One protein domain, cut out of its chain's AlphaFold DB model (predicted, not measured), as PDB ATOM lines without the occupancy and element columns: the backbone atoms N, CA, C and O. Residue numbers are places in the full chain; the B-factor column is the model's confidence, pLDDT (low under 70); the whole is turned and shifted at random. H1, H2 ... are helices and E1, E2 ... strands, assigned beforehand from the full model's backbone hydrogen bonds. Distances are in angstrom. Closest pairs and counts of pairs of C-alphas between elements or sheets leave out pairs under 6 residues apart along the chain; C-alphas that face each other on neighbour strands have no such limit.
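AT A GLANCE: This is residues 13 to 212 of the 212 residues of an uncharacterized protein of Sphingobium jiangsuense (UniProt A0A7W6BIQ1). Two four-stranded sheets make a wedge, narrow where E4 passes into E5 and wide between E1 and E8; H2 covers E7 and E8 on the wide side, where H4 and the first residues of H5 also lie. H5 leads away from this body as a long arm; residues 201 to 212, of which 201 to 210 belong to H5, stand free. The printed part has 200 residues, with five named helices and eight named strands in the order H1, E1 to E8, H2 to H5, and its class is mixed, helices and strands. The sheets, ordered E1 - E6 - E3 - E4 and E5 - E2 - E7 - E8, are antiparallel. The whole is compact, with a radius of gyration of the C-alphas of 18.5 A, yet elongated, spanning 66 by 42 by 34 A.

IN THESE COORDINATES: One sheet holds E1, residues 35 to 45, 32.9 A long; E6, residues 95 to 105, 32.1 A; E3, residues 62 to 69, 19.1 A; and E4, residues 78 to 81. The other holds E5, residues 84 to 88; E2, residues 53 to 57; E7, residues 113 to 119, 19.6 A; and E8, residues 126 to 133, 20.4 A. H1, residues 13 to 16, begins at C-alpha 13 (23.295, 27.234, 20.248). H2 is residues 147 to 160, 19.9 A; H3 residues 163 to 166; H4 residues 180 to 183. H5, residues 185 to 210, 37.8 A, ends at C-alpha 210 (41.629, -8.459, 20.789).

HOW THE PARTS SIT: In the first sheet, twisted, N 38 and O 102 of the neighbours E1 and E6 are within hydrogen-bond range at 2.8 A, and so are N 65 and O 101 of the neighbours E3 and E6 at 2.8 A. E3 and E4 form a hairpin, with N 64 and O 79 at 2.8 A. H1 is on this sheet at a height of 8.1 A; the C-alphas of Thr 16 and Ser 39 of E1 are closest, 5.9 A. E4 and E5 meet only through their link. In the second sheet, also twisted, N 56 and O 85 are 2.9 A apart between E2 and E5, N 55 and O 117 2.8 A between E2 and E7, and N 116 and O 130 2.9 A in the hairpin E7 and E8. H2 is on it, making two layers, a helix on one face of a sheet, at a height of 8.9 A over E7 and E8; the C-alphas of His 130 and Ala 155 are 6.4 A apart. H3 only grazes this sheet with residues 165 to 166, and touches H2 only at the corner, C-alphas 159 and 165 being 5.3 A apart. H2, with residues 149 to 153 alone, touches H5 at a steep tilt of 50 degrees, opposite ways; the C-alphas of Glu 153 and Trp 185 are closest, 5.5 A. H4 is close to H2 but not clearly touching, C-alphas 156 and 180 being 7.0 A apart. In H2 and H5 every O i to N i+4 pair is within hydrogen-bond range; H1, H3 and H4 are too short for such a pair.

THE WHOLE: The C-alphas farthest apart, of Cys 171 and Gly 212, are 67.0 A apart. The body without residues 201 to 212 spans 45 by 36 by 33 A. The printed part has no cut. The links H1 to E1, E8 to H2 and H3 to H4 are long. Mean pLDDT of the printed part is 91.6; residues 90 to 91, 138 to 139 and 210 to 212 are under 70.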
ATOM      1  N   PHE A  13      22.334  26.180  19.904       94.62
ATOM      2  CA  PHE A  13      23.295  27.234  20.248       94.62
ATOM      3  C   PHE A  13      24.688  26.661  20.528       94.62
ATOM      4  O   PHE A  13      25.672  27.197  20.022       94.62
ATOM      5  N   ASP A  14      24.777  25.531  21.237       94.62
ATOM      6  CA  ASP A  14      26.059  24.845  21.468       94.62
ATOM      7  C   ASP A  14      26.682  24.369  20.147       94.62
ATOM      8  O   ASP A  14      27.900  24.433  19.963       94.62
ATOM      9  N   MET A  15      25.850  23.907  19.204       93.81
ATOM     10  CA  MET A  15      26.317  23.545  17.864       93.81
ATOM     11  C   MET A  15      26.732  24.781  17.057       93.81
ATOM     12  O   MET A  15      27.784  24.770  16.423       93.81
ATOM     13  N   THR A  16      25.962  25.865  17.146       93.38
ATOM     14  CA  THR A  16      26.245  27.138  16.465       93.38
ATOM     15  C   THR A  16      27.584  27.728  16.905       93.38
ATOM     16  O   THR A  16      28.346  28.216  16.081       93.38
ATOM     17  N   GLN A  17      27.941  27.616  18.187       92.81
ATOM     18  CA  GLN A  17      29.248  28.064  18.686       92.81
ATOM     19  C   GLN A  17      30.429  27.374  17.971       92.81
ATOM     20  O   GLN A  17      31.541  27.901  17.924       92.81
ATOM     21  N   ARG A  18      30.200  26.178  17.416       89.88
ATOM     22  CA  ARG A  18      31.185  25.396  16.657       89.88
ATOM     23  C   ARG A  18      31.053  25.609  15.147       89.88
ATOM     24  O   ARG A  18      31.929  25.159  14.401       89.88
ATOM     25  N   SER A  19      29.971  26.247  14.702       84.56
ATOM     26  CA  SER A  19      29.679  26.530  13.304       84.56
ATOM     27  C   SER A  19      30.279  27.860  12.859       84.56
ATOM     28  O   SER A  19      30.863  28.630  13.617       84.56
ATOM     29  N   SER A  20      30.165  28.091  11.563       86.69
ATOM     30  CA  SER A  20      30.133  29.408  10.951       86.69
ATOM     31  C   SER A  20      28.845  29.432  10.111       86.69
ATOM     32  O   SER A  20      27.801  29.029  10.635       86.69
ATOM     33  N   THR A  21      28.911  29.814   8.834       92.69
ATOM     34  CA  THR A  21      27.747  29.839   7.925       92.69
ATOM     35  C   THR A  21      27.362  28.467   7.345       92.69
ATOM     36  O   THR A  21      26.300  28.313   6.748       92.69
ATOM     37  N   GLN A  22      28.187  27.436   7.525       94.38
ATOM     38  CA  GLN A  22      27.875  26.073   7.095       94.38
ATOM     39  C   GLN A  22      26.765  25.412   7.920       94.38
ATOM     40  O   GLN A  22      26.608  25.682   9.110       94.38
ATOM     41  N   LEU A  23      26.085  24.440   7.306       94.75
ATOM     42  CA  LEU A  23      25.159  23.547   7.999       94.75
ATOM     43  C   LEU A  23      25.925  22.562   8.889       94.75
ATOM     44  O   LEU A  23      26.763  21.808   8.396       94.75
ATOM     45  N   LEU A  24      25.629  22.529  10.186       94.62
ATOM     46  CA  LEU A  24      26.159  21.521  11.109       94.62
ATOM     47  C   LEU A  24      25.048  20.593  11.611       94.62
ATOM     48  O   LEU A  24      24.182  21.065  12.352       94.62
ATOM     49  N   PRO A  25      25.075  19.288  11.275       93.06
ATOM     50  CA  PRO A  25      24.067  18.338  11.739       93.06
ATOM     51  C   PRO A  25      23.966  18.307  13.265       93.06
ATOM     52  O   PRO A  25      24.977  18.194  13.960       93.06
ATOM     53  N   LEU A  26      22.744  18.390  13.795       92.62
ATOM     54  CA  LEU A  26      22.483  18.232  15.231       92.62
ATOM     55  C   LEU A  26      22.563  16.764  15.670       92.62
ATOM     56  O   LEU A  26      22.842  16.483  16.835       92.62
ATOM     57  N   PHE A  27      22.336  15.844  14.732       89.19
ATOM     58  CA  PHE A  27      22.358  14.398  14.926       89.19
ATOM     59  C   PHE A  27      23.239  13.732  13.860       89.19
ATOM     60  O   PHE A  27      23.402  14.291  12.776       89.19
ATOM     61  N   PRO A  28      23.786  12.534  14.122       84.56
ATOM     62  CA  PRO A  28      24.664  11.833  13.182       84.56
ATOM     63  C   PRO A  28      23.910  11.122  12.041       84.56
ATOM     64  O   PRO A  28      24.509  10.349  11.299       84.56
ATOM     65  N   TYR A  29      22.600  11.341  11.902       86.38
ATOM     66  CA  TYR A  29      21.752  10.645  10.936       86.38
ATOM     67  C   TYR A  29      21.615  11.470   9.658       86.38
ATOM     68  O   TYR A  29      21.015  12.540   9.677       86.38
ATOM     69  N   VAL A  30      22.174  10.963   8.558       87.81
ATOM     70  CA  VAL A  30      22.124  11.587   7.218       87.81
ATOM     71  C   VAL A  30      21.750  10.585   6.118       87.81
ATOM     72  O   VAL A  30      21.955  10.840   4.939       87.81
ATOM     73  N   HIS A  31      21.257   9.408   6.504       87.31
ATOM     74  CA  HIS A  31      20.869   8.341   5.582       87.31
ATOM     75  C   HIS A  31      19.477   8.586   4.983       87.31
ATOM     76  O   HIS A  31      18.733   9.465   5.425       87.31
ATOM     77  N   ARG A  32      19.092   7.759   4.011       90.06
ATOM     78  CA  ARG A  32      17.739   7.747   3.438       90.06
ATOM     79  C   ARG A  32      16.636   7.735   4.493       90.06
ATOM     80  O   ARG A  32      16.746   7.067   5.524       90.06
ATOM     81  N   GLY A  33      15.594   8.521   4.241       89.50
ATOM     82  CA  GLY A  33      14.467   8.730   5.150       89.50
ATOM     83  C   GLY A  33      14.785   9.506   6.437       89.50
ATOM     84  O   GLY A  33      13.855   9.834   7.179       89.50
ATOM     85  N   ALA A  34      16.055   9.825   6.727       89.88
ATOM     86  CA  ALA A  34      16.414  10.572   7.927       89.88
ATOM     87  C   ALA A  34      15.877  12.006   7.868       89.88
ATOM     88  O   ALA A  34      15.884  12.665   6.826       89.88
ATOM     89  N   ILE A  35      15.461  12.512   9.026       91.69
ATOM     90  CA  ILE A  35      15.235  13.939   9.239       91.69
ATOM     91  C   ILE A  35      16.566  14.520   9.705       91.69
ATOM     92  O   ILE A  35      17.077  14.133  10.755       91.69
ATOM     93  N   VAL A  36      17.120  15.437   8.916       92.25
ATOM     94  CA  VAL A  36      18.458  16.003   9.097       92.25
ATOM     95  C   VAL A  36      18.326  17.472   9.492       92.25
ATOM     96  O   VAL A  36      18.306  18.345   8.624       92.25
ATOM     97  N   PRO A  37      18.178  17.777  10.792       94.69
ATOM     98  CA  PRO A  37      18.235  19.142  11.278       94.69
ATOM     99  C   PRO A  37      19.693  19.571  11.449       94.69
ATOM    100  O   PRO A  37      20.485  18.922  12.136       94.69
ATOM    101  N   CYS A  38      20.029  20.705  10.860       95.56
ATOM    102  CA  CYS A  38      21.340  21.321  10.905       95.56
ATOM    103  C   CYS A  38      21.250  22.703  11.547       95.56
ATOM    104  O   CYS A  38      20.394  23.508  11.193       95.56
ATOM    105  N   SER A  39      22.162  23.002  12.466       96.19
ATOM    106  CA  SER A  39      22.392  24.366  12.935       96.19
ATOM    107  C   SER A  39      23.065  25.190  11.836       96.19
ATOM    108  O   SER A  39      23.907  24.679  11.093       96.19
ATOM    109  N   VAL A  40      22.688  26.465  11.745       94.25
ATOM    110  CA  VAL A  40      23.309  27.460  10.867       94.25
ATOM    111  C   VAL A  40      23.346  28.816  11.561       94.25
ATOM    112  O   VAL A  40      22.427  29.153  12.317       94.25
ATOM    113  N   ALA A  41      24.370  29.617  11.271       93.56
ATOM    114  CA  ALA A  41      24.418  31.005  11.701       93.56
ATOM    115  C   ALA A  41      24.886  31.950  10.601       93.56
ATOM    116  O   ALA A  41      25.751  31.621   9.803       93.56
ATOM    117  N   PHE A  42      24.315  33.147  10.598       91.38
ATOM    118  CA  PHE A  42      24.729  34.249   9.741       91.38
ATOM    119  C   PHE A  42      25.013  35.460  10.613       91.38
ATOM    120  O   PHE A  42      24.272  35.725  11.560       91.38
ATOM    121  N   GLU A  43      26.046  36.215  10.265       89.88
ATOM    122  CA  GLU A  43      26.334  37.508  10.869       89.88
ATOM    123  C   GLU A  43      26.927  38.449   9.820       89.88
ATOM    124  O   GLU A  43      27.727  38.053   8.971       89.88
ATOM    125  N   THR A  44      26.530  39.713   9.891       88.12
ATOM    126  CA  THR A  44      27.193  40.822   9.215       88.12
ATOM    127  C   THR A  44      27.246  42.015  10.158       88.12
ATOM    128  O   THR A  44      26.304  42.283  10.903       88.12
ATOM    129  N   ASP A  45      28.343  42.756  10.096       88.31
ATOM    130  CA  ASP A  45      28.558  43.997  10.838       88.31
ATOM    131  C   ASP A  45      27.941  45.222  10.138       88.31
ATOM    132  O   ASP A  45      28.090  46.346  10.610       88.31
ATOM    133  N   GLY A  46      27.260  45.028   9.002       86.94
ATOM    134  CA  GLY A  46      26.709  46.123   8.207       86.94
ATOM    135  C   GLY A  46      27.765  46.900   7.413       86.94
ATOM    136  O   GLY A  46      27.445  47.930   6.826       86.94
ATOM    137  N   SER A  47      29.012  46.417   7.342       87.50
ATOM    138  CA  SER A  47      30.089  47.053   6.562       87.50
ATOM    139  C   SER A  47      29.890  46.963   5.045       87.50
ATOM    140  O   SER A  47      30.705  47.479   4.281       87.50
ATOM    141  N   GLY A  48      28.848  46.264   4.587       83.25
ATOM    142  CA  GLY A  48      28.640  45.953   3.178       83.25
ATOM    143  C   GLY A  48      29.593  44.883   2.636       83.25
ATOM    144  O   GLY A  48      29.582  44.622   1.433       83.25
ATOM    145  N   ARG A  49      30.403  44.239   3.495       83.50
ATOM    146  CA  ARG A  49      31.275  43.128   3.094       83.50
ATOM    147  C   ARG A  49      30.463  42.053   2.369       83.50
ATOM    148  O   ARG A  49      29.417  41.617   2.845       83.50
ATOM    149  N   ASN A  50      30.971  41.613   1.220       86.00
ATOM    150  CA  ASN A  50      30.392  40.502   0.479       86.00
ATOM    151  C   ASN A  50      30.585  39.202   1.276       86.00
ATOM    152  O   ASN A  50      31.724  38.826   1.559       86.00
ATOM    153  N   ILE A  51      29.487  38.532   1.633       88.62
ATOM    154  CA  ILE A  51      29.527  37.222   2.301       88.62
ATOM    155  C   ILE A  51      29.382  36.065   1.305       88.62
ATOM    156  O   ILE A  51      29.392  34.912   1.713       88.62
ATOM    157  N   GLY A  52      29.322  36.353   0.005       91.06
ATOM    158  CA  GLY A  52      29.121  35.380  -1.063       91.06
ATOM    159  C   GLY A  52      27.639  35.106  -1.300       91.06
ATOM    160  O   GLY A  52      26.831  35.155  -0.375       91.06
ATOM    161  N   TYR A  53      27.287  34.820  -2.550       93.56
ATOM    162  CA  TYR A  53      25.948  34.416  -2.968       93.56
ATOM    163  C   TYR A  53      26.047  33.179  -3.858       93.56
ATOM    164  O   TYR A  53      26.933  33.104  -4.713       93.56
ATOM    165  N   PHE A  54      25.146  32.229  -3.654       95.69
ATOM    166  CA  PHE A  54      24.957  31.079  -4.530       95.69
ATOM    167  C   PHE A  54      23.487  30.677  -4.541       95.69
ATOM    168  O   PHE A  54      22.726  31.058  -3.653       95.69
ATOM    169  N   VAL A  55      23.088  29.883  -5.525       96.12
ATOM    170  CA  VAL A  55      21.773  29.245  -5.563       96.12
ATOM    171  C   VAL A  55      21.936  27.777  -5.203       96.12
ATOM    172  O   VAL A  55      22.743  27.069  -5.808       96.12
ATOM    173  N   HIS A  56      21.182  27.342  -4.199       95.31
ATOM    174  CA  HIS A  56      21.098  25.953  -3.772       95.31
ATOM    175  C   HIS A  56      19.826  25.326  -4.329       95.31
ATOM    176  O   HIS A  56      18.767  25.953  -4.263       95.31
ATOM    177  N   THR A  57      19.927  24.105  -4.848       96.00
ATOM    178  CA  THR A  57      18.778  23.327  -5.316       96.00
ATOM    179  C   THR A  57      18.725  21.992  -4.587       96.00
ATOM    180  O   THR A  57      19.611  21.158  -4.757       96.00
ATOM    181  N   ASN A  58      17.651  21.797  -3.827       93.75
ATOM    182  CA  ASN A  58      17.361  20.586  -3.079       93.75
ATOM    183  C   ASN A  58      16.437  19.637  -3.850       93.75
ATOM    184  O   ASN A  58      15.498  20.068  -4.529       93.75
ATOM    185  N   SER A  59      16.609  18.331  -3.656       93.69
ATOM    186  CA  SER A  59      15.624  17.325  -4.086       93.69
ATOM    187  C   SER A  59      14.320  17.391  -3.293       93.69
ATOM    188  O   SER A  59      13.248  17.041  -3.796       93.69
ATOM    189  N   VAL A  60      14.424  17.821  -2.038       92.38
ATOM    190  CA  VAL A  60      13.352  17.819  -1.041       92.38
ATOM    191  C   VAL A  60      13.102  19.224  -0.517       92.38
ATOM    192  O   VAL A  60      13.936  20.118  -0.655       92.38
ATOM    193  N   ASP A  61      11.934  19.428   0.083       92.31
ATOM    194  CA  ASP A  61      11.625  20.713   0.694       92.31
ATOM    195  C   ASP A  61      12.454  20.898   1.968       92.31
ATOM    196  O   ASP A  61      12.721  19.953   2.719       92.31
ATOM    197  N   GLU A  62      12.854  22.140   2.209       93.00
ATOM    198  CA  GLU A  62      13.669  22.520   3.350       93.00
ATOM    199  C   GLU A  62      12.878  23.449   4.270       93.00
ATOM    200  O   GLU A  62      12.253  24.418   3.827       93.00
ATOM    201  N   ILE A  63      12.919  23.151   5.569       95.44
ATOM    202  CA  ILE A  63      12.271  23.953   6.604       95.44
ATOM    203  C   ILE A  63      13.343  24.644   7.428       95.44
ATOM    204  O   ILE A  63      14.173  23.989   8.055       95.44
ATOM    205  N   ALA A  64      13.292  25.967   7.487       95.56
ATOM    206  CA  ALA A  64      14.176  26.768   8.312       95.56
ATOM    207  C   ALA A  64      13.404  27.396   9.476       95.56
ATOM    208  O   ALA A  64      12.447  28.140   9.268       95.56
ATOM    209  N   VAL A  65      13.853  27.141  10.703       97.25
ATOM    210  CA  VAL A  65      13.366  27.799  11.920       97.25
ATOM    211  C   VAL A  65      14.417  28.795  12.388       97.25
ATOM    212  O   VAL A  65      15.566  28.421  12.627       97.25
ATOM    213  N   THR A  66      14.045  30.062  12.539       97.50
ATOM    214  CA  THR A  66      14.925  31.096  13.095       97.50
ATOM    215  C   THR A  66      14.795  31.106  14.614       97.50
ATOM    216  O   THR A  66      13.777  31.522  15.161       97.50
ATOM    217  N   LEU A  67      15.831  30.646  15.315       97.50
ATOM    218  CA  LEU A  67      15.842  30.548  16.777       97.50
ATOM    219  C   LEU A  67      16.168  31.877  17.459       97.50
ATOM    220  O   LEU A  67      15.675  32.136  18.552       97.50
ATOM    221  N   ALA A  68      16.997  32.708  16.827       97.06
ATOM    222  CA  ALA A  68      17.317  34.050  17.295       97.06
ATOM    223  C   ALA A  68      17.767  34.922  16.120       97.06
ATOM    224  O   ALA A  68      18.581  34.482  15.310       97.06
ATOM    225  N   SER A  69      17.265  36.151  16.019       96.38
ATOM    226  CA  SER A  69      17.730  37.125  15.030       96.38
ATOM    227  C   SER A  69      17.337  38.558  15.398       96.38
ATOM    228  O   SER A  69      16.325  38.781  16.067       96.38
ATOM    229  N   ASN A  70      18.122  39.524  14.920       94.44
ATOM    230  CA  ASN A  70      17.766  40.946  14.831       94.44
ATOM    231  C   ASN A  70      17.703  41.442  13.367       94.44
ATOM    232  O   ASN A  70      17.755  42.646  13.125       94.44
ATOM    233  N   GLY A  71      17.649  40.516  12.403       88.75
ATOM    234  CA  GLY A  71      17.675  40.785  10.969       88.75
ATOM    235  C   GLY A  71      16.305  40.666  10.288       88.75
ATOM    236  O   GLY A  71      15.269  40.745  10.949       88.75
ATOM    237  N   PRO A  72      16.287  40.466   8.955       85.00
ATOM    238  CA  PRO A  72      15.051  40.398   8.169       85.00
ATOM    239  C   PRO A  72      14.105  39.258   8.566       85.00
ATOM    240  O   PRO A  72      12.891  39.417   8.483       85.00
ATOM    241  N   GLN A  73      14.654  38.119   9.001       90.88
ATOM    242  CA  GLN A  73      13.871  37.008   9.541       90.88
ATOM    243  C   GLN A  73      13.721  37.178  11.049       90.88
ATOM    244  O   GLN A  73      14.703  37.396  11.756       90.88
ATOM    245  N   ARG A  74      12.499  37.053  11.559       95.38
ATOM    246  CA  ARG A  74      12.207  37.260  12.981       95.38
ATOM    247  C   ARG A  74      12.542  36.016  13.801       95.38
ATOM    248  O   ARG A  74      12.418  34.883  13.340       95.38
ATOM    249  N   THR A  75      12.900  36.220  15.064       97.56
ATOM    250  CA  THR A  75      12.950  35.134  16.054       97.56
ATOM    251  C   THR A  75      11.602  34.407  16.121       97.56
ATOM    252  O   THR A  75      10.558  35.047  16.246       97.56
ATOM    253  N   GLY A  76      11.630  33.076  16.038       97.00
ATOM    254  CA  GLY A  76      10.454  32.202  15.994       97.00
ATOM    255  C   GLY A  76       9.849  32.014  14.599       97.00
ATOM    256  O   GLY A  76       8.893  31.256  14.455       97.00
ATOM    257  N   GLU A  77      10.378  32.680  13.572       97.56
ATOM    258  CA  GLU A  77       9.891  32.523  12.203       97.56
ATOM    259  C   GLU A  77      10.216  31.133  11.649       97.56
ATOM    260  O   GLU A  77      11.323  30.617  11.829       97.56
ATOM    261  N   VAL A  78       9.240  30.551  10.950       97.06
ATOM    262  CA  VAL A  78       9.364  29.282  10.234       97.06
ATOM    263  C   VAL A  78       9.149  29.556   8.756       97.06
ATOM    264  O   VAL A  78       8.120  30.106   8.367       97.06
ATOM    265  N   VAL A  79      10.116  29.156   7.939       94.31
ATOM    266  CA  VAL A  79      10.065  29.288   6.484       94.31
ATOM    267  C   VAL A  79      10.152  27.904   5.866       94.31
ATOM    268  O   VAL A  79      11.032  27.121   6.214       94.31
ATOM    269  N   VAL A  80       9.250  27.623   4.930       93.75
ATOM    270  CA  VAL A  80       9.355  26.491   4.007       93.75
ATOM    271  C   VAL A  80       9.885  27.061   2.696       93.75
ATOM    272  O   VAL A  80       9.181  27.817   2.023       93.75
ATOM    273  N   GLY A  81      11.158  26.806   2.398       80.88
ATOM    274  CA  GLY A  81      11.823  27.370   1.225       80.88
ATOM    275  C   GLY A  81      11.429  26.642  -0.063       80.88
ATOM    276  O   GLY A  81      11.132  25.446  -0.018       80.88
ATOM    277  N   PRO A  82      11.441  27.315  -1.230       89.75
ATOM    278  CA  PRO A  82      11.377  26.605  -2.498       89.75
ATOM    279  C   PRO A  82      12.623  25.728  -2.657       89.75
ATOM    280  O   PRO A  82      13.697  26.039  -2.131       89.75
ATOM    281  N   ARG A  83      12.494  24.646  -3.428       94.19
ATOM    282  CA  ARG A  83      13.597  23.706  -3.669       94.19
ATOM    283  C   ARG A  83      14.835  24.373  -4.245       94.19
ATOM    284  O   ARG A  83      15.925  23.980  -3.871       94.19
ATOM    285  N   SER A  84      14.669  25.388  -5.092       95.12
ATOM    286  CA  SER A  84      15.772  26.219  -5.570       95.12
ATOM    287  C   SER A  84      15.676  27.621  -4.973       95.12
ATOM    288  O   SER A  84      14.647  28.283  -5.128       95.12
ATOM    289  N   HIS A  85      16.718  28.065  -4.270       94.00
ATOM    290  CA  HIS A  85      16.748  29.376  -3.622       94.00
ATOM    291  C   HIS A  85      18.164  29.942  -3.484       94.00
ATOM    292  O   HIS A  85      19.153  29.215  -3.416       94.00
ATOM    293  N   GLY A  86      18.253  31.271  -3.423       92.88
ATOM    294  CA  GLY A  86      19.504  31.974  -3.156       92.88
ATOM    295  C   GLY A  86      19.900  31.894  -1.683       92.88
ATOM    296  O   GLY A  86      19.061  32.090  -0.802       92.88
ATOM    297  N   VAL A  87      21.183  31.666  -1.420       92.44
ATOM    298  CA  VAL A  87      21.783  31.645  -0.085       92.44
ATOM    299  C   VAL A  87      22.920  32.661  -0.037       92.44
ATOM    300  O   VAL A  87      23.738  32.757  -0.953       92.44
ATOM    301  N   GLY A  88      22.978  33.425   1.050       88.25
ATOM    302  CA  GLY A  88      23.938  34.512   1.213       88.25
ATOM    303  C   GLY A  88      23.481  35.796   0.520       88.25
ATOM    304  O   GLY A  88      22.295  36.119   0.500       88.25
ATOM    305  N   GLY A  89      24.436  36.560  -0.003       75.94
ATOM    306  CA  GLY A  89      24.226  37.888  -0.573       75.94
ATOM    307  C   GLY A  89      25.415  38.815  -0.319       75.94
ATOM    308  O   GLY A  89      26.321  38.510   0.452       75.94
ATOM    309  N   GLY A  90      25.418  39.974  -0.967       62.16
ATOM    310  CA  GLY A  90      26.381  41.041  -0.699       62.16
ATOM    311  C   GLY A  90      25.688  42.281  -0.145       62.16
ATOM    312  O   GLY A  90      24.501  42.490  -0.381       62.16
ATOM    313  N   GLY A  91      26.441  43.127   0.560       58.97
ATOM    314  CA  GLY A  91      26.059  44.530   0.696       58.97
ATOM    315  C   GLY A  91      24.940  44.843   1.687       58.97
ATOM    316  O   GLY A  91      24.335  45.905   1.559       58.97
ATOM    317  N   SER A  92      24.666  43.990   2.686       70.75
ATOM    318  CA  SER A  92      23.844  44.465   3.806       70.75
ATOM    319  C   SER A  92      24.579  45.613   4.491       70.75
ATOM    320  O   SER A  92      25.663  45.428   5.048       70.75
ATOM    321  N   THR A  93      23.986  46.801   4.446       79.62
ATOM    322  CA  THR A  93      24.444  47.978   5.196       79.62
ATOM    323  C   THR A  93      23.860  48.015   6.607       79.62
ATOM    324  O   THR A  93      24.129  48.937   7.371       79.62
ATOM    325  N   ALA A  94      23.025  47.033   6.954       86.94
ATOM    326  CA  ALA A  94      22.496  46.841   8.291       86.94
ATOM    327  C   ALA A  94      23.204  45.654   8.945       86.94
ATOM    328  O   ALA A  94      23.257  44.563   8.369       86.94
ATOM    329  N   ALA A  95      23.733  45.875  10.147       90.56
ATOM    330  CA  ALA A  95      24.261  44.798  10.965       90.56
ATOM    331  C   ALA A  95      23.121  43.858  11.367       90.56
ATOM    332  O   ALA A  95      22.072  44.315  11.827       90.56
ATOM    333  N   PHE A  96      23.327  42.555  11.214       92.56
ATOM    334  CA  PHE A  96      22.390  41.563  11.720       92.56
ATOM    335  C   PHE A  96      23.098  40.264  12.079       92.56
ATOM    336  O   PHE A  96      24.159  39.947  11.548       92.56
ATOM    337  N   PHE A  97      22.446  39.483  12.929       93.31
ATOM    338  CA  PHE A  97      22.760  38.085  13.159       93.31
ATOM    339  C   PHE A  97      21.508  37.223  13.001       93.31
ATOM    340  O   PHE A  97      20.368  37.683  13.149       93.31
ATOM    341  N   ARG A  98      21.720  35.943  12.722       93.75
ATOM    342  CA  ARG A  98      20.691  34.910  12.719       93.75
ATOM    343  C   ARG A  98      21.296  33.606  13.210       93.75
ATOM    344  O   ARG A  98      22.321  33.182  12.694       93.75
ATOM    345  N   VAL A  99      20.610  32.946  14.132       96.31
ATOM    346  CA  VAL A  99      20.811  31.538  14.484       96.31
ATOM    347  C   VAL A  99      19.568  30.780  14.052       96.31
ATOM    348  O   VAL A  99      18.448  31.178  14.388       96.31
ATOM    349  N   GLY A 100      19.747  29.696  13.305       95.88
ATOM    350  CA  GLY A 100      18.638  28.899  12.803       95.88
ATOM    351  C   GLY A 100      18.901  27.403  12.825       95.88
ATOM    352  O   GLY A 100      20.034  26.946  12.992       95.88
ATOM    353  N   VAL A 101      17.821  26.651  12.637       96.69
ATOM    354  CA  VAL A 101      17.851  25.219  12.344       96.69
ATOM    355  C   VAL A 101      17.204  25.001  10.990       96.69
ATOM    356  O   VAL A 101      16.049  25.364  10.784       96.69
ATOM    357  N   VAL A 102      17.963  24.416  10.077       95.75
ATOM    358  CA  VAL A 102      17.544  24.058   8.726       95.75
ATOM    359  C   VAL A 102      17.349  22.553   8.689       95.75
ATOM    360  O   VAL A 102      18.253  21.812   9.058       95.75
ATOM    361  N   THR A 103      16.163  22.100   8.308       95.44
ATOM    362  CA  THR A 103      15.774  20.692   8.367       95.44
ATOM    363  C   THR A 103      15.352  20.207   6.997       95.44
ATOM    364  O   THR A 103      14.481  20.803   6.365       95.44
ATOM    365  N   GLN A 104      15.931  19.085   6.589       93.19
ATOM    366  CA  GLN A 104      15.556  18.359   5.382       93.19
ATOM    367  C   GLN A 104      15.182  16.925   5.741       93.19
ATOM    368  O   GLN A 104      15.823  16.305   6.592       93.19
ATOM    369  N   ARG A 105      14.170  16.374   5.075       92.44
ATOM    370  CA  ARG A 105      13.869  14.939   5.133       92.44
ATOM    371  C   ARG A 105      14.448  14.283   3.890       92.44
ATOM    372  O   ARG A 105      13.953  14.550   2.803       92.44
ATOM    373  N   GLN A 106      15.473  13.452   4.056       92.25
ATOM    374  CA  GLN A 106      16.099  12.746   2.935       92.25
ATOM    375  C   GLN A 106      15.077  11.826   2.257       92.25
ATOM    376  O   GLN A 106      14.175  11.305   2.924       92.25
ATOM    377  N   LEU A 107      15.218  11.614   0.949       93.06
ATOM    378  CA  LEU A 107      14.357  10.686   0.215       93.06
ATOM    379  C   LEU A 107      14.485   9.270   0.795       93.06
ATOM    380  O   LEU A 107      15.549   8.879   1.279       93.06
ATOM    381  N   GLU A 108      13.390   8.512   0.789       91.81
ATOM    382  CA  GLU A 108      13.398   7.110   1.234       91.81
ATOM    383  C   GLU A 108      14.072   6.204   0.197       91.81
ATOM    384  O   GLU A 108      14.809   5.288   0.559       91.81
ATOM    385  N   ASP A 109      13.896   6.521  -1.091       92.38
ATOM    386  CA  ASP A 109      14.387   5.731  -2.212       92.38
ATOM    387  C   ASP A 109      14.785   6.621  -3.400       92.38
ATOM    388  O   ASP A 109      14.370   7.774  -3.515       92.38
ATOM    389  N   GLY A 110      15.586   6.059  -4.311       91.62
ATOM    390  CA  GLY A 110      16.002   6.717  -5.553       91.62
ATOM    391  C   GLY A 110      17.206   7.656  -5.420       91.62
ATOM    392  O   GLY A 110      17.935   7.657  -4.426       91.62
ATOM    393  N   GLU A 111      17.468   8.413  -6.484       93.00
ATOM    394  CA  GLU A 111      18.491   9.461  -6.462       93.00
ATOM    395  C   GLU A 111      18.020  10.653  -5.631       93.00
ATOM    396  O   GLU A 111      16.850  11.021  -5.674       93.00
ATOM    397  N   GLN A 112      18.959  11.301  -4.947       92.56
ATOM    398  CA  GLN A 112      18.737  12.566  -4.265       92.56
ATOM    399  C   GLN A 112      19.699  13.621  -4.828       92.56
ATOM    400  O   GLN A 112      20.726  13.909  -4.210       92.56
ATOM    401  N   PRO A 113      19.449  14.140  -6.045       94.06
ATOM    402  CA  PRO A 113      20.265  15.203  -6.614       94.06
ATOM    403  C   PRO A 113      20.191  16.488  -5.780       94.06
ATOM    404  O   PRO A 113      19.126  17.066  -5.581       94.06
ATOM    405  N   GLU A 114      21.347  16.957  -5.348       94.50
ATOM    406  CA  GLU A 114      21.540  18.264  -4.730       94.50
ATOM    407  C   GLU A 114      22.478  19.074  -5.626       94.50
ATOM    408  O   GLU A 114      23.392  18.519  -6.251       94.50
ATOM    409  N   GLU A 115      22.239  20.378  -5.727       96.38
ATOM    410  CA  GLU A 115      22.991  21.240  -6.634       96.38
ATOM    411  C   GLU A 115      23.370  22.567  -5.983       96.38
ATOM    412  O   GLU A 115      22.612  23.160  -5.214       96.38
ATOM    413  N   VAL A 116      24.539  23.074  -6.365       97.12
ATOM    414  CA  VAL A 116      24.985  24.434  -6.079       97.12
ATOM    415  C   VAL A 116      25.371  25.115  -7.381       97.12
ATOM    416  O   VAL A 116      26.079  24.550  -8.217       97.12
ATOM    417  N   SER A 117      24.914  26.350  -7.559       97.12
ATOM    418  CA  SER A 117      25.316  27.191  -8.683       97.12
ATOM    419  C   SER A 117      25.731  28.580  -8.232       97.12
ATOM    420  O   SER A 117      25.218  29.120  -7.254       97.12
ATOM    421  N   PHE A 118      26.661  29.167  -8.975       97.06
ATOM    422  CA  PHE A 118      27.178  30.509  -8.736       97.06
ATOM    423  C   PHE A 118      26.881  31.373  -9.951       97.06
ATOM    424  O   PHE A 118      27.150  30.975 -11.084       97.06
ATOM    425  N   GLN A 119      26.336  32.562  -9.721       95.50
ATOM    426  CA  GLN A 119      25.931  33.483 -10.778       95.50
ATOM    427  C   GLN A 119      26.938  34.622 -10.920       95.50
ATOM    428  O   GLN A 119      27.589  35.039  -9.964       95.50
ATOM    429  N   CYS A 120      27.050  35.150 -12.136       95.69
ATOM    430  CA  CYS A 120      27.841  36.333 -12.406       95.69
ATOM    431  C   CYS A 120      27.211  37.560 -11.744       95.69
ATOM    432  O   CYS A 120      26.083  37.909 -12.076       95.69
ATOM    433  N   GLU A 121      27.965  38.291 -10.924       93.12
ATOM    434  CA  GLU A 121      27.464  39.486 -10.225       93.12
ATOM    435  C   GLU A 121      27.050  40.627 -11.174       93.12
ATOM    436  O   GLU A 121      26.316  41.529 -10.782       93.12
ATOM    437  N   LYS A 122      27.514  40.599 -12.434       95.00
ATOM    438  CA  LYS A 122      27.224  41.632 -13.440       95.00
ATOM    439  C   LYS A 122      25.987  41.336 -14.284       95.00
ATOM    440  O   LYS A 122      25.259  42.257 -14.637       95.00
ATOM    441  N   CYS A 123      25.794  40.084 -14.699       96.81
ATOM    442  CA  CYS A 123      24.756  39.725 -15.678       96.81
ATOM    443  C   CYS A 123      23.856  38.565 -15.243       96.81
ATOM    444  O   CYS A 123      22.994  38.156 -16.016       96.81
ATOM    445  N   ASN A 124      24.062  38.024 -14.041       94.81
ATOM    446  CA  ASN A 124      23.350  36.880 -13.468       94.81
ATOM    447  C   ASN A 124      23.436  35.566 -14.263       94.81
ATOM    448  O   ASN A 124      22.830  34.579 -13.858       94.81
ATOM    449  N   ALA A 125      24.204  35.512 -15.356       97.06
ATOM    450  CA  ALA A 125      24.489  34.259 -16.044       97.06
ATOM    451  C   ALA A 125      25.259  33.306 -15.122       97.06
ATOM    452  O   ALA A 125      26.128  33.735 -14.359       97.06
ATOM    453  N   GLU A 126      24.957  32.018 -15.215       96.38
ATOM    454  CA  GLU A 126      25.632  30.976 -14.449       96.38
ATOM    455  C   GLU A 126      27.132  30.914 -14.786       96.38
ATOM    456  O   GLU A 126      27.534  30.916 -15.952       96.38
ATOM    457  N   LEU A 127      27.966  30.892 -13.746       95.56
ATOM    458  CA  LEU A 127      29.419  30.715 -13.835       95.56
ATOM    459  C   LEU A 127      29.803  29.250 -13.687       95.56
ATOM    460  O   LEU A 127      30.627  28.733 -14.439       95.56
ATOM    461  N   LEU A 128      29.210  28.616 -12.683       96.06
ATOM    462  CA  LEU A 128      29.480  27.253 -12.281       96.06
ATOM    463  C   LEU A 128      28.172  26.636 -11.805       96.06
ATOM    464  O   LEU A 128      27.467  27.242 -10.999       96.06
ATOM    465  N   HIS A 129      27.912  25.419 -12.265       96.50
ATOM    466  CA  HIS A 129      26.889  24.524 -11.745       96.50
ATOM    467  C   HIS A 129      27.562  23.234 -11.321       96.50
ATOM    468  O   HIS A 129      28.390  22.679 -12.049       96.50
ATOM    469  N   HIS A 130      27.238  22.781 -10.123       95.12
ATOM    470  CA  HIS A 130      27.771  21.558  -9.573       95.12
ATOM    471  C   HIS A 130      26.628  20.757  -8.958       95.12
ATOM    472  O   HIS A 130      25.913  21.254  -8.092       95.12
ATOM    473  N   ARG A 131      26.459  19.520  -9.427       94.38
ATOM    474  CA  ARG A 131      25.397  18.599  -9.023       94.38
ATOM    475  C   ARG A 131      26.010  17.324  -8.469       94.38
ATOM    476  O   ARG A 131      26.888  16.738  -9.101       94.38
ATOM    477  N   VAL A 132      25.496  16.862  -7.336       91.50
ATOM    478  CA  VAL A 132      25.909  15.615  -6.688       91.50
ATOM    479  C   VAL A 132      24.670  14.824  -6.284       91.50
ATOM    480  O   VAL A 132      23.672  15.389  -5.850       91.50
ATOM    481  N   ASN A 133      24.716  13.501  -6.429       91.00
ATOM    482  CA  ASN A 133      23.704  12.628  -5.842       91.00
ATOM    483  C   ASN A 133      24.058  12.372  -4.370       91.00
ATOM    484  O   ASN A 133      25.093  11.772  -4.086       91.00
ATOM    485  N   MET A 134      23.198  12.818  -3.458       87.81
ATOM    486  CA  MET A 134      23.366  12.688  -2.008       87.81
ATOM    487  C   MET A 134      22.649  11.473  -1.416       87.81
ATOM    488  O   MET A 134      22.618  11.322  -0.195       87.81
ATOM    489  N   ALA A 135      22.067  10.603  -2.249       86.62
ATOM    490  CA  ALA A 135      21.450   9.375  -1.769       86.62
ATOM    491  C   ALA A 135      22.480   8.529  -1.001       86.62
ATOM    492  O   ALA A 135      23.530   8.176  -1.534       86.62
ATOM    493  N   HIS A 136      22.155   8.203   0.252       80.56
ATOM    494  CA  HIS A 136      23.034   7.454   1.147       80.56
ATOM    495  C   HIS A 136      22.281   6.295   1.805       80.56
ATOM    496  O   HIS A 136      21.428   6.509   2.671       80.56
ATOM    497  N   ASP A 137      22.604   5.066   1.392       72.94
ATOM    498  CA  ASP A 137      21.918   3.829   1.810       72.94
ATOM    499  C   ASP A 137      22.308   3.341   3.224       72.94
ATOM    500  O   ASP A 137      21.809   2.317   3.688       72.94
ATOM    501  N   GLY A 138      23.181   4.063   3.936       69.62
ATOM    502  CA  GLY A 138      23.657   3.694   5.277       69.62
ATOM    503  C   GLY A 138      25.182   3.624   5.386       69.62
ATOM    504  O   GLY A 138      25.883   4.008   4.463       69.62
ATOM    505  N   GLU A 139      25.684   3.217   6.560       62.69
ATOM    506  CA  GLU A 139      27.100   3.217   7.003       62.69
ATOM    507  C   GLU A 139      28.047   4.150   6.227       62.69
ATOM    508  O   GLU A 139      28.926   3.743   5.470       62.69
ATOM    509  N   GLY A 140      27.865   5.453   6.450       71.12
ATOM    510  CA  GLY A 140      28.877   6.442   6.091       71.12
ATOM    511  C   GLY A 140      30.003   6.457   7.131       71.12
ATOM    512  O   GLY A 140      29.862   5.870   8.208       71.12
ATOM    513  N   PRO A 141      31.113   7.168   6.866       81.94
ATOM    514  CA  PRO A 141      32.144   7.376   7.874       81.94
ATOM    515  C   PRO A 141      31.530   7.984   9.141       81.94
ATOM    516  O   PRO A 141      30.770   8.950   9.053       81.94
ATOM    517  N   ARG A 142      31.884   7.457  10.321       84.25
ATOM    518  CA  ARG A 142      31.338   7.900  11.620       84.25
ATOM    519  C   ARG A 142      31.434   9.416  11.821       84.25
ATOM    520  O   ARG A 142      30.526  10.019  12.385       84.25
ATOM    521  N   TYR A 143      32.532  10.016  11.364       89.12
ATOM    522  CA  TYR A 143      32.780  11.458  11.422       89.12
ATOM    523  C   TYR A 143      32.895  12.080  10.023       89.12
ATOM    524  O   TYR A 143      33.650  13.034   9.818       89.12
ATOM    525  N   GLY A 144      32.161  11.537   9.046       88.06
ATOM    526  CA  GLY A 144      32.085  12.084   7.695       88.06
ATOM    527  C   GLY A 144      31.606  13.537   7.688       88.06
ATOM    528  O   GLY A 144      30.812  13.958   8.529       88.06
ATOM    529  N   ALA A 145      32.108  14.332   6.742       90.44
ATOM    530  CA  ALA A 145      31.549  15.659   6.508       90.44
ATOM    531  C   ALA A 145      30.143  15.517   5.914       90.44
ATOM    532  O   ALA A 145      29.925  14.645   5.073       90.44
ATOM    533  N   LEU A 146      29.221  16.400   6.307       90.12
ATOM    534  CA  LEU A 146      27.930  16.535   5.632       90.12
ATOM    535  C   LEU A 146      28.154  16.689   4.111       90.12
ATOM    536  O   LEU A 146      28.889  17.603   3.715       90.12
ATOM    537  N   PRO A 147      27.544  15.838   3.264       89.31
ATOM    538  CA  PRO A 147      27.814  15.834   1.830       89.31
ATOM    539  C   PRO A 147      27.600  17.189   1.138       89.31
ATOM    540  O   PRO A 147      28.418  17.577   0.308       89.31
ATOM    541  N   SER A 148      26.591  17.971   1.539       90.62
ATOM    542  CA  SER A 148      26.359  19.320   0.995       90.62
ATOM    543  C   SER A 148      27.501  20.297   1.303       90.62
ATOM    544  O   SER A 148      27.912  21.065   0.438       90.62
ATOM    545  N   ASN A 149      28.105  20.228   2.494       94.12
ATOM    546  CA  ASN A 149      29.278  21.045   2.816       94.12
ATOM    547  C   ASN A 149      30.504  20.638   1.989       94.12
ATOM    548  O   ASN A 149      31.295  21.502   1.622       94.12
ATOM    549  N   LEU A 150      30.673  19.340   1.707       93.75
ATOM    550  CA  LEU A 150      31.747  18.853   0.838       93.75
ATOM    551  C   LEU A 150      31.547  19.335  -0.606       93.75
ATOM    552  O   LEU A 150      32.489  19.835  -1.211       93.75
ATOM    553  N   MET A 151      30.322  19.227  -1.121       94.44
ATOM    554  CA  MET A 151      29.931  19.711  -2.445       94.44
ATOM    555  C   MET A 151      30.230  21.207  -2.605       94.44
ATOM    556  O   MET A 151      30.888  21.617  -3.560       94.44
ATOM    557  N   ASN A 152      29.805  22.017  -1.635       96.31
ATOM    558  CA  ASN A 152      30.015  23.462  -1.658       96.31
ATOM    559  C   ASN A 152      31.503  23.836  -1.580       96.31
ATOM    560  O   ASN A 152      31.959  24.730  -2.292       96.31
ATOM    561  N   GLU A 153      32.279  23.132  -0.751       96.81
ATOM    562  CA  GLU A 153      33.730  23.314  -0.655       96.81
ATOM    563  C   GLU A 153      34.426  23.041  -1.991       96.81
ATOM    564  O   GLU A 153      35.211  23.870  -2.452       96.81
ATOM    565  N   GLN A 154      34.084  21.929  -2.644       96.25
ATOM    566  CA  GLN A 154      34.645  21.543  -3.938       96.25
ATOM    567  C   GLN A 154      34.267  22.529  -5.044       96.25
ATOM    568  O   GLN A 154      35.127  22.923  -5.833       96.25
ATOM    569  N   ALA A 155      33.002  22.956  -5.092       97.00
ATOM    570  CA  ALA A 155      32.532  23.909  -6.089       97.00
ATOM    571  C   ALA A 155      33.233  25.270  -5.936       97.00
ATOM    572  O   ALA A 155      33.721  25.835  -6.915       97.00
ATOM    573  N   VAL A 156      33.387  25.771  -4.705       97.06
ATOM    574  CA  VAL A 156      34.128  27.019  -4.483       97.06
ATOM    575  C   VAL A 156      35.619  26.863  -4.745       97.06
ATOM    576  O   VAL A 156      36.226  27.783  -5.290       97.06
ATOM    577  N   ALA A 157      36.227  25.724  -4.410       97.00
ATOM    578  CA  ALA A 157      37.627  25.475  -4.743       97.00
ATOM    579  C   ALA A 157      37.860  25.540  -6.262       97.00
ATOM    580  O   ALA A 157      38.850  26.124  -6.696       97.00
ATOM    581  N   GLN A 158      36.930  25.011  -7.069       96.25
ATOM    582  CA  GLN A 158      36.970  25.135  -8.531       96.25
ATOM    583  C   GLN A 158      36.824  26.591  -8.978       96.25
ATOM    584  O   GLN A 158      37.634  27.067  -9.773       96.25
ATOM    585  N   LEU A 159      35.831  27.309  -8.444       96.50
ATOM    586  CA  LEU A 159      35.582  28.705  -8.799       96.50
ATOM    587  C   LEU A 159      36.781  29.600  -8.448       96.50
ATOM    588  O   LEU A 159      37.212  30.402  -9.266       96.50
ATOM    589  N   ASN A 160      37.364  29.434  -7.263       97.50
ATOM    590  CA  ASN A 160      38.474  30.255  -6.780       97.50
ATOM    591  C   ASN A 160      39.852  29.813  -7.300       97.50
ATOM    592  O   ASN A 160      40.840  30.483  -7.014       97.50
ATOM    593  N   ALA A 161      39.949  28.722  -8.068       97.44
ATOM    594  CA  ALA A 161      41.231  28.194  -8.540       97.44
ATOM    595  C   ALA A 161      42.002  29.173  -9.443       97.44
ATOM    596  O   ALA A 161      43.227  29.099  -9.536       97.44
ATOM    597  N   SER A 162      41.303  30.068 -10.147       97.81
ATOM    598  CA  SER A 162      41.924  31.074 -11.013       97.81
ATOM    599  C   SER A 162      40.961  32.214 -11.350       97.81
ATOM    600  O   SER A 162      39.753  32.102 -11.160       97.81
ATOM    601  N   ALA A 163      41.486  33.315 -11.894       97.94
ATOM    602  CA  ALA A 163      40.650  34.362 -12.484       97.94
ATOM    603  C   ALA A 163      39.845  33.840 -13.688       97.94
ATOM    604  O   ALA A 163      38.679  34.187 -13.817       97.94
ATOM    605  N   GLU A 164      40.432  32.955 -14.506       97.62
ATOM    606  CA  GLU A 164      39.775  32.321 -15.660       97.62
ATOM    607  C   GLU A 164      38.512  31.552 -15.245       97.62
ATOM    608  O   GLU A 164      37.459  31.713 -15.854       97.62
ATOM    609  N   ALA A 165      38.586  30.779 -14.155       96.75
ATOM    610  CA  ALA A 165      37.437  30.052 -13.609       96.75
ATOM    611  C   ALA A 165      36.307  30.986 -13.128       96.75
ATOM    612  O   ALA A 165      35.142  30.594 -13.126       96.75
ATOM    613  N   ARG A 166      36.637  32.232 -12.759       97.56
ATOM    614  CA  ARG A 166      35.682  33.275 -12.345       97.56
ATOM    615  C   ARG A 166      35.218  34.168 -13.493       97.56
ATOM    616  O   ARG A 166      34.348  35.023 -13.284       97.56
ATOM    617  N   THR A 167      35.779  34.005 -14.689       98.25
ATOM    618  CA  THR A 167      35.399  34.786 -15.863       98.25
ATOM    619  C   THR A 167      34.057  34.296 -16.395       98.25
ATOM    620  O   THR A 167      33.897  33.158 -16.834       98.25
ATOM    621  N   CYS A 168      33.066  35.180 -16.391       98.31
ATOM    622  CA  CYS A 168      31.761  34.907 -16.962       98.31
ATOM    623  C   CYS A 168      31.862  34.727 -18.477       98.31
ATOM    624  O   CYS A 168      32.174  35.670 -19.203       98.31
ATOM    625  N   LYS A 169      31.491  33.543 -18.967       97.56
ATOM    626  CA  LYS A 169      31.494  33.225 -20.403       97.56
ATOM    627  C   LYS A 169      30.483  34.045 -21.210       97.56
ATOM    628  O   LYS A 169      30.669  34.223 -22.406       97.56
ATOM    629  N   ALA A 170      29.429  34.553 -20.567       98.19
ATOM    630  CA  ALA A 170      28.384  35.323 -21.238       98.19
ATOM    631  C   ALA A 170      28.754  36.803 -21.445       98.19
ATOM    632  O   ALA A 170      28.381  37.384 -22.459       98.19
ATOM    633  N   CYS A 171      29.467  37.431 -20.499       98.31
ATOM    634  CA  CYS A 171      29.728  38.880 -20.536       98.31
ATOM    635  C   CYS A 171      31.198  39.285 -20.337       98.31
ATOM    636  O   CYS A 171      31.499  40.480 -20.314       98.31
ATOM    637  N   GLY A 172      32.103  38.320 -20.155       98.12
ATOM    638  CA  GLY A 172      33.535  38.544 -19.941       98.12
ATOM    639  C   GLY A 172      33.908  39.118 -18.570       98.12
ATOM    640  O   GLY A 172      35.073  39.419 -18.336       98.12
ATOM    641  N   HIS A 173      32.945  39.304 -17.659       98.31
ATOM    642  CA  HIS A 173      33.215  39.834 -16.318       98.31
ATOM    643  C   HIS A 173      34.013  38.844 -15.473       98.31
ATOM    644  O   HIS A 173      33.602  37.695 -15.332       98.31
ATOM    645  N   VAL A 174      35.104  39.302 -14.861       98.19
ATOM    646  CA  VAL A 174      35.864  38.522 -13.879       98.19
ATOM    647  C   VAL A 174      35.241  38.752 -12.504       98.19
ATOM    648  O   VAL A 174      35.430  39.806 -11.902       98.19
ATOM    649  N   ASN A 175      34.480  37.775 -12.015       96.50
ATOM    650  CA  ASN A 175      33.825  37.854 -10.704       96.50
ATOM    651  C   ASN A 175      34.866  37.791  -9.590       96.50
ATOM    652  O   ASN A 175      35.881  37.131  -9.797       96.50
ATOM    653  N   PRO A 176      34.658  38.412  -8.418       94.88
ATOM    654  CA  PRO A 176      35.559  38.294  -7.273       94.88
ATOM    655  C   PRO A 176      35.639  36.852  -6.755       94.88
ATOM    656  O   PRO A 176      34.810  36.004  -7.080       94.88
ATOM    657  N   GLU A 177      36.656  36.565  -5.943       95.88
ATOM    658  CA  GLU A 177      36.741  35.279  -5.248       95.88
ATOM    659  C   GLU A 177      35.573  35.121  -4.279       95.88
ATOM    660  O   GLU A 177      35.217  36.049  -3.546       95.88
ATOM    661  N   PHE A 178      34.992  33.926  -4.248       95.62
ATOM    662  CA  PHE A 178      33.968  33.605  -3.272       95.62
ATOM    663  C   PHE A 178      34.608  33.515  -1.875       95.62
ATOM    664  O   PHE A 178      35.614  32.813  -1.711       95.62
ATOM    665  N   PRO A 179      34.056  34.179  -0.844       94.19
ATOM    666  CA  PRO A 179      34.695  34.310   0.465       94.19
ATOM    667  C   PRO A 179      34.534  33.042   1.324       94.19
ATOM    668  O   PRO A 179      33.898  33.054   2.377       94.19
ATOM    669  N   ILE A 180      35.143  31.930   0.900       94.81
ATOM    670  CA  ILE A 180      34.985  30.594   1.508       94.81
ATOM    671  C   ILE A 180      35.271  30.552   3.017       94.81
ATOM    672  O   ILE A 180      34.672  29.764   3.748       94.81
ATOM    673  N   ALA A 181      36.154  31.426   3.507       92.31
ATOM    674  CA  ALA A 181      36.501  31.505   4.922       92.31
ATOM    675  C   ALA A 181      35.302  31.883   5.811       92.31
ATOM    676  O   ALA A 181      35.204  31.378   6.926       92.31
ATOM    677  N   ILE A 182      34.376  32.709   5.306       91.75
ATOM    678  CA  ILE A 182      33.139  33.105   6.008       91.75
ATOM    679  C   ILE A 182      32.167  31.923   6.114       91.75
ATOM    680  O   ILE A 182      31.366  31.838   7.041       91.75
ATOM    681  N   TRP A 183      32.240  30.982   5.175       94.69
ATOM    682  CA  TRP A 183      31.338  29.838   5.142       94.69
ATOM    683  C   TRP A 183      31.785  28.685   6.021       94.69
ATOM    684  O   TRP A 183      30.974  27.836   6.358       94.69
ATOM    685  N   GLY A 184      33.062  28.618   6.391       95.00
ATOM    686  CA  GLY A 184      33.578  27.564   7.265       95.00
ATOM    687  C   GLY A 184      33.622  26.161   6.640       95.00
ATOM    688  O   GLY A 184      34.067  25.229   7.315       95.00
ATOM    689  N   TRP A 185      33.240  25.991   5.366       96.38
ATOM    690  CA  TRP A 185      33.191  24.691   4.684       96.38
ATOM    691  C   TRP A 185      34.539  23.967   4.690       96.38
ATOM    692  O   TRP A 185      34.619  22.850   5.200       96.38
ATOM    693  N   SER A 186      35.624  24.610   4.240       95.81
ATOM    694  CA  SER A 186      36.956  23.981   4.220       95.81
ATOM    695  C   SER A 186      37.432  23.571   5.614       95.81
ATOM    696  O   SER A 186      38.012  22.497   5.787       95.81
ATOM    697  N   ARG A 187      37.156  24.392   6.639       95.38
ATOM    698  CA  ARG A 187      37.503  24.066   8.031       95.38
ATOM    699  C   ARG A 187      36.722  22.846   8.510       95.38
ATOM    700  O   ARG A 187      37.314  21.956   9.118       95.38
ATOM    701  N   TYR A 188      35.421  22.803   8.239       95.06
ATOM    702  CA  TYR A 188      34.568  21.686   8.624       95.06
ATOM    703  C   TYR A 188      34.986  20.387   7.922       95.06
ATOM    704  O   TYR A 188      35.290  19.414   8.606       95.06
ATOM    705  N   VAL A 189      35.136  20.399   6.592       95.19
ATOM    706  CA  VAL A 189      35.588  19.238   5.802       95.19
ATOM    707  C   VAL A 189      36.939  18.718   6.301       95.19
ATOM    708  O   VAL A 189      37.106  17.515   6.518       95.19
ATOM    709  N   ARG A 190      37.903  19.613   6.548       95.81
ATOM    710  CA  ARG A 190      39.207  19.245   7.118       95.81
ATOM    711  C   ARG A 190      39.061  18.585   8.490       95.81
ATOM    712  O   ARG A 190      39.684  17.553   8.733       95.81
ATOM    713  N   ASN A 191      38.273  19.174   9.385       95.38
ATOM    714  CA  ASN A 191      38.101  18.664  10.744       95.38
ATOM    715  C   ASN A 191      37.395  17.301  10.762       95.38
ATOM    716  O   ASN A 191      37.827  16.424  11.505       95.38
ATOM    717  N   SER A 192      36.392  17.091   9.905       94.12
ATOM    718  CA  SER A 192      35.745  15.788   9.708       94.12
ATOM    719  C   SER A 192      36.748  14.717   9.275       94.12
ATOM    720  O   SER A 192      36.807  13.648   9.877       94.12
ATOM    721  N   ARG A 193      37.625  15.017   8.304       95.56
ATOM    722  CA  ARG A 193      38.688  14.083   7.879       95.56
ATOM    723  C   ARG A 193      39.652  13.735   9.014       95.56
ATOM    724  O   ARG A 193      40.041  12.580   9.148       95.56
ATOM    725  N   ILE A 194      40.050  14.715   9.827       97.06
ATOM    726  CA  ILE A 194      40.940  14.482  10.977       97.06
ATOM    727  C   ILE A 194      40.254  13.597  12.021       97.06
ATOM    728  O   ILE A 194      40.855  12.629  12.479       97.06
ATOM    729  N   ALA A 195      39.002  13.903  12.369       95.38
ATOM    730  CA  ALA A 195      38.230  13.134  13.342       95.38
ATOM    731  C   ALA A 195      38.014  11.687  12.879       95.38
ATOM    732  O   ALA A 195      38.229  10.758  13.654       95.38
ATOM    733  N   GLN A 196      37.669  11.494  11.603       94.62
ATOM    734  CA  GLN A 196      37.498  10.169  11.014       94.62
ATOM    735  C   GLN A 196      38.792   9.348  11.079       94.62
ATOM    736  O   GLN A 196      38.772   8.223  11.566       94.62
ATOM    737  N   ARG A 197      39.930   9.935  10.687       96.12
ATOM    738  CA  ARG A 197      41.236   9.261  10.767       96.12
ATOM    739  C   ARG A 197      41.641   8.922  12.202       96.12
ATOM    740  O   ARG A 197      42.235   7.878  12.440       96.12
ATOM    741  N   GLY A 198      41.346   9.805  13.157       96.50
ATOM    742  CA  GLY A 198      41.602   9.542  14.576       96.50
ATOM    743  C   GLY A 198      40.760   8.383  15.114       96.50
ATOM    744  O   GLY A 198      41.267   7.549  15.856       96.50
ATOM    745  N   TRP A 199      39.492   8.305  14.702       93.75
ATOM    746  CA  TRP A 199      38.601   7.200  15.050       93.75
ATOM    747  C   TRP A 199      39.072   5.862  14.481       93.75
ATOM    748  O   TRP A 199      39.121   4.878  15.212       93.75
ATOM    749  N   GLU A 200      39.450   5.839  13.202       94.19
ATOM    750  CA  GLU A 200      40.013   4.654  12.549       94.19
ATOM    751  C   GLU A 200      41.256   4.158  13.290       94.19
ATOM    752  O   GLU A 200      41.327   2.985  13.630       94.19
ATOM    753  N   ALA A 201      42.173   5.059  13.656       95.69
ATOM    754  CA  ALA A 201      43.381   4.688  14.386       95.69
ATOM    755  C   ALA A 201      43.099   4.042  15.756       95.69
ATOM    756  O   ALA A 201      43.779   3.088  16.122       95.69
ATOM    757  N   ILE A 202      42.114   4.538  16.518       93.94
ATOM    758  CA  ILE A 202      41.738   3.941  17.814       93.94
ATOM    759  C   ILE A 202      41.077   2.577  17.602       93.94
ATOM    760  O   ILE A 202      41.473   1.604  18.237       93.94
ATOM    761  N   ARG A 203      40.117   2.491  16.677       92.25
ATOM    762  CA  ARG A 203      39.408   1.245  16.361       92.25
ATOM    763  C   ARG A 203      40.377   0.144  15.925       92.25
ATOM    764  O   ARG A 203      40.249  -0.997  16.356       92.25
ATOM    765  N   ASP A 204      41.339   0.481  15.073       92.19
ATOM    766  CA  ASP A 204      42.301  -0.487  14.550       92.19
ATOM    767  C   ASP A 204      43.251  -0.992  15.663       92.19
ATOM    768  O   ASP A 204      43.649  -2.156  15.650       92.19
ATOM    769  N   LEU A 205      43.566  -0.159  16.672       92.56
ATOM    770  CA  LEU A 205      44.316  -0.578  17.867       92.56
ATOM    771  C   LEU A 205      43.515  -1.536  18.759       92.56
ATOM    772  O   LEU A 205      44.077  -2.513  19.251       92.56
ATOM    773  N   GLU A 206      42.223  -1.273  18.965       89.25
ATOM    774  CA  GLU A 206      41.335  -2.148  19.745       89.25
ATOM    775  C   GLU A 206      41.222  -3.533  19.091       89.25
ATOM    776  O   GLU A 206      41.432  -4.550  19.749       89.25
ATOM    777  N   GLN A 207      41.017  -3.576  17.771       85.56
ATOM    778  CA  GLN A 207      40.937  -4.830  17.013       85.56
ATOM    779  C   GLN A 207      42.248  -5.624  17.030       85.56
ATOM    780  O   GLN A 207      42.230  -6.852  17.096       85.56
ATOM    781  N   ALA A 208      43.396  -4.942  16.986       80.62
ATOM    782  CA  ALA A 208      44.697  -5.596  17.086       80.62
ATOM    783  C   ALA A 208      44.963  -6.164  18.494       80.62
ATOM    784  O   ALA A 208      45.625  -7.192  18.616       80.62
ATOM    785  N   GLY A 209      44.450  -5.512  19.544       75.00
ATOM    786  CA  GLY A 209      44.573  -5.961  20.933       75.00
ATOM    787  C   GLY A 209      43.669  -7.143  21.295       75.00
ATOM    788  O   GLY A 209      44.026  -7.923  22.168       75.00
ATOM    789  N   GLU A 210      42.529  -7.305  20.620       66.25
ATOM    790  CA  GLU A 210      41.629  -8.459  20.789       66.25
ATOM    791  C   GLU A 210      42.101  -9.716  20.032       66.25
ATOM    792  O   GLU A 210      41.638 -10.821  20.313       66.25
ATOM    793  N   ALA A 211      43.012  -9.559  19.067       60.41
ATOM    794  CA  ALA A 211      43.538 -10.644  18.238       60.41
ATOM    795  C   ALA A 211      44.828 -11.302  18.783       60.41
ATOM    796  O   ALA A 211      45.338 -12.228  18.144       60.41
ATOM    797  N   GLY A 212      45.369 -10.824  19.911       50.12
ATOM    798  CA  GLY A 212      46.588 -11.330  20.564       50.12
ATOM    799  C   GLY A 212      46.316 -11.957  21.924       50.12
ATOM    800  O   GLY A 212      47.032 -12.930  22.254       50.12
TER     801      GLY A 212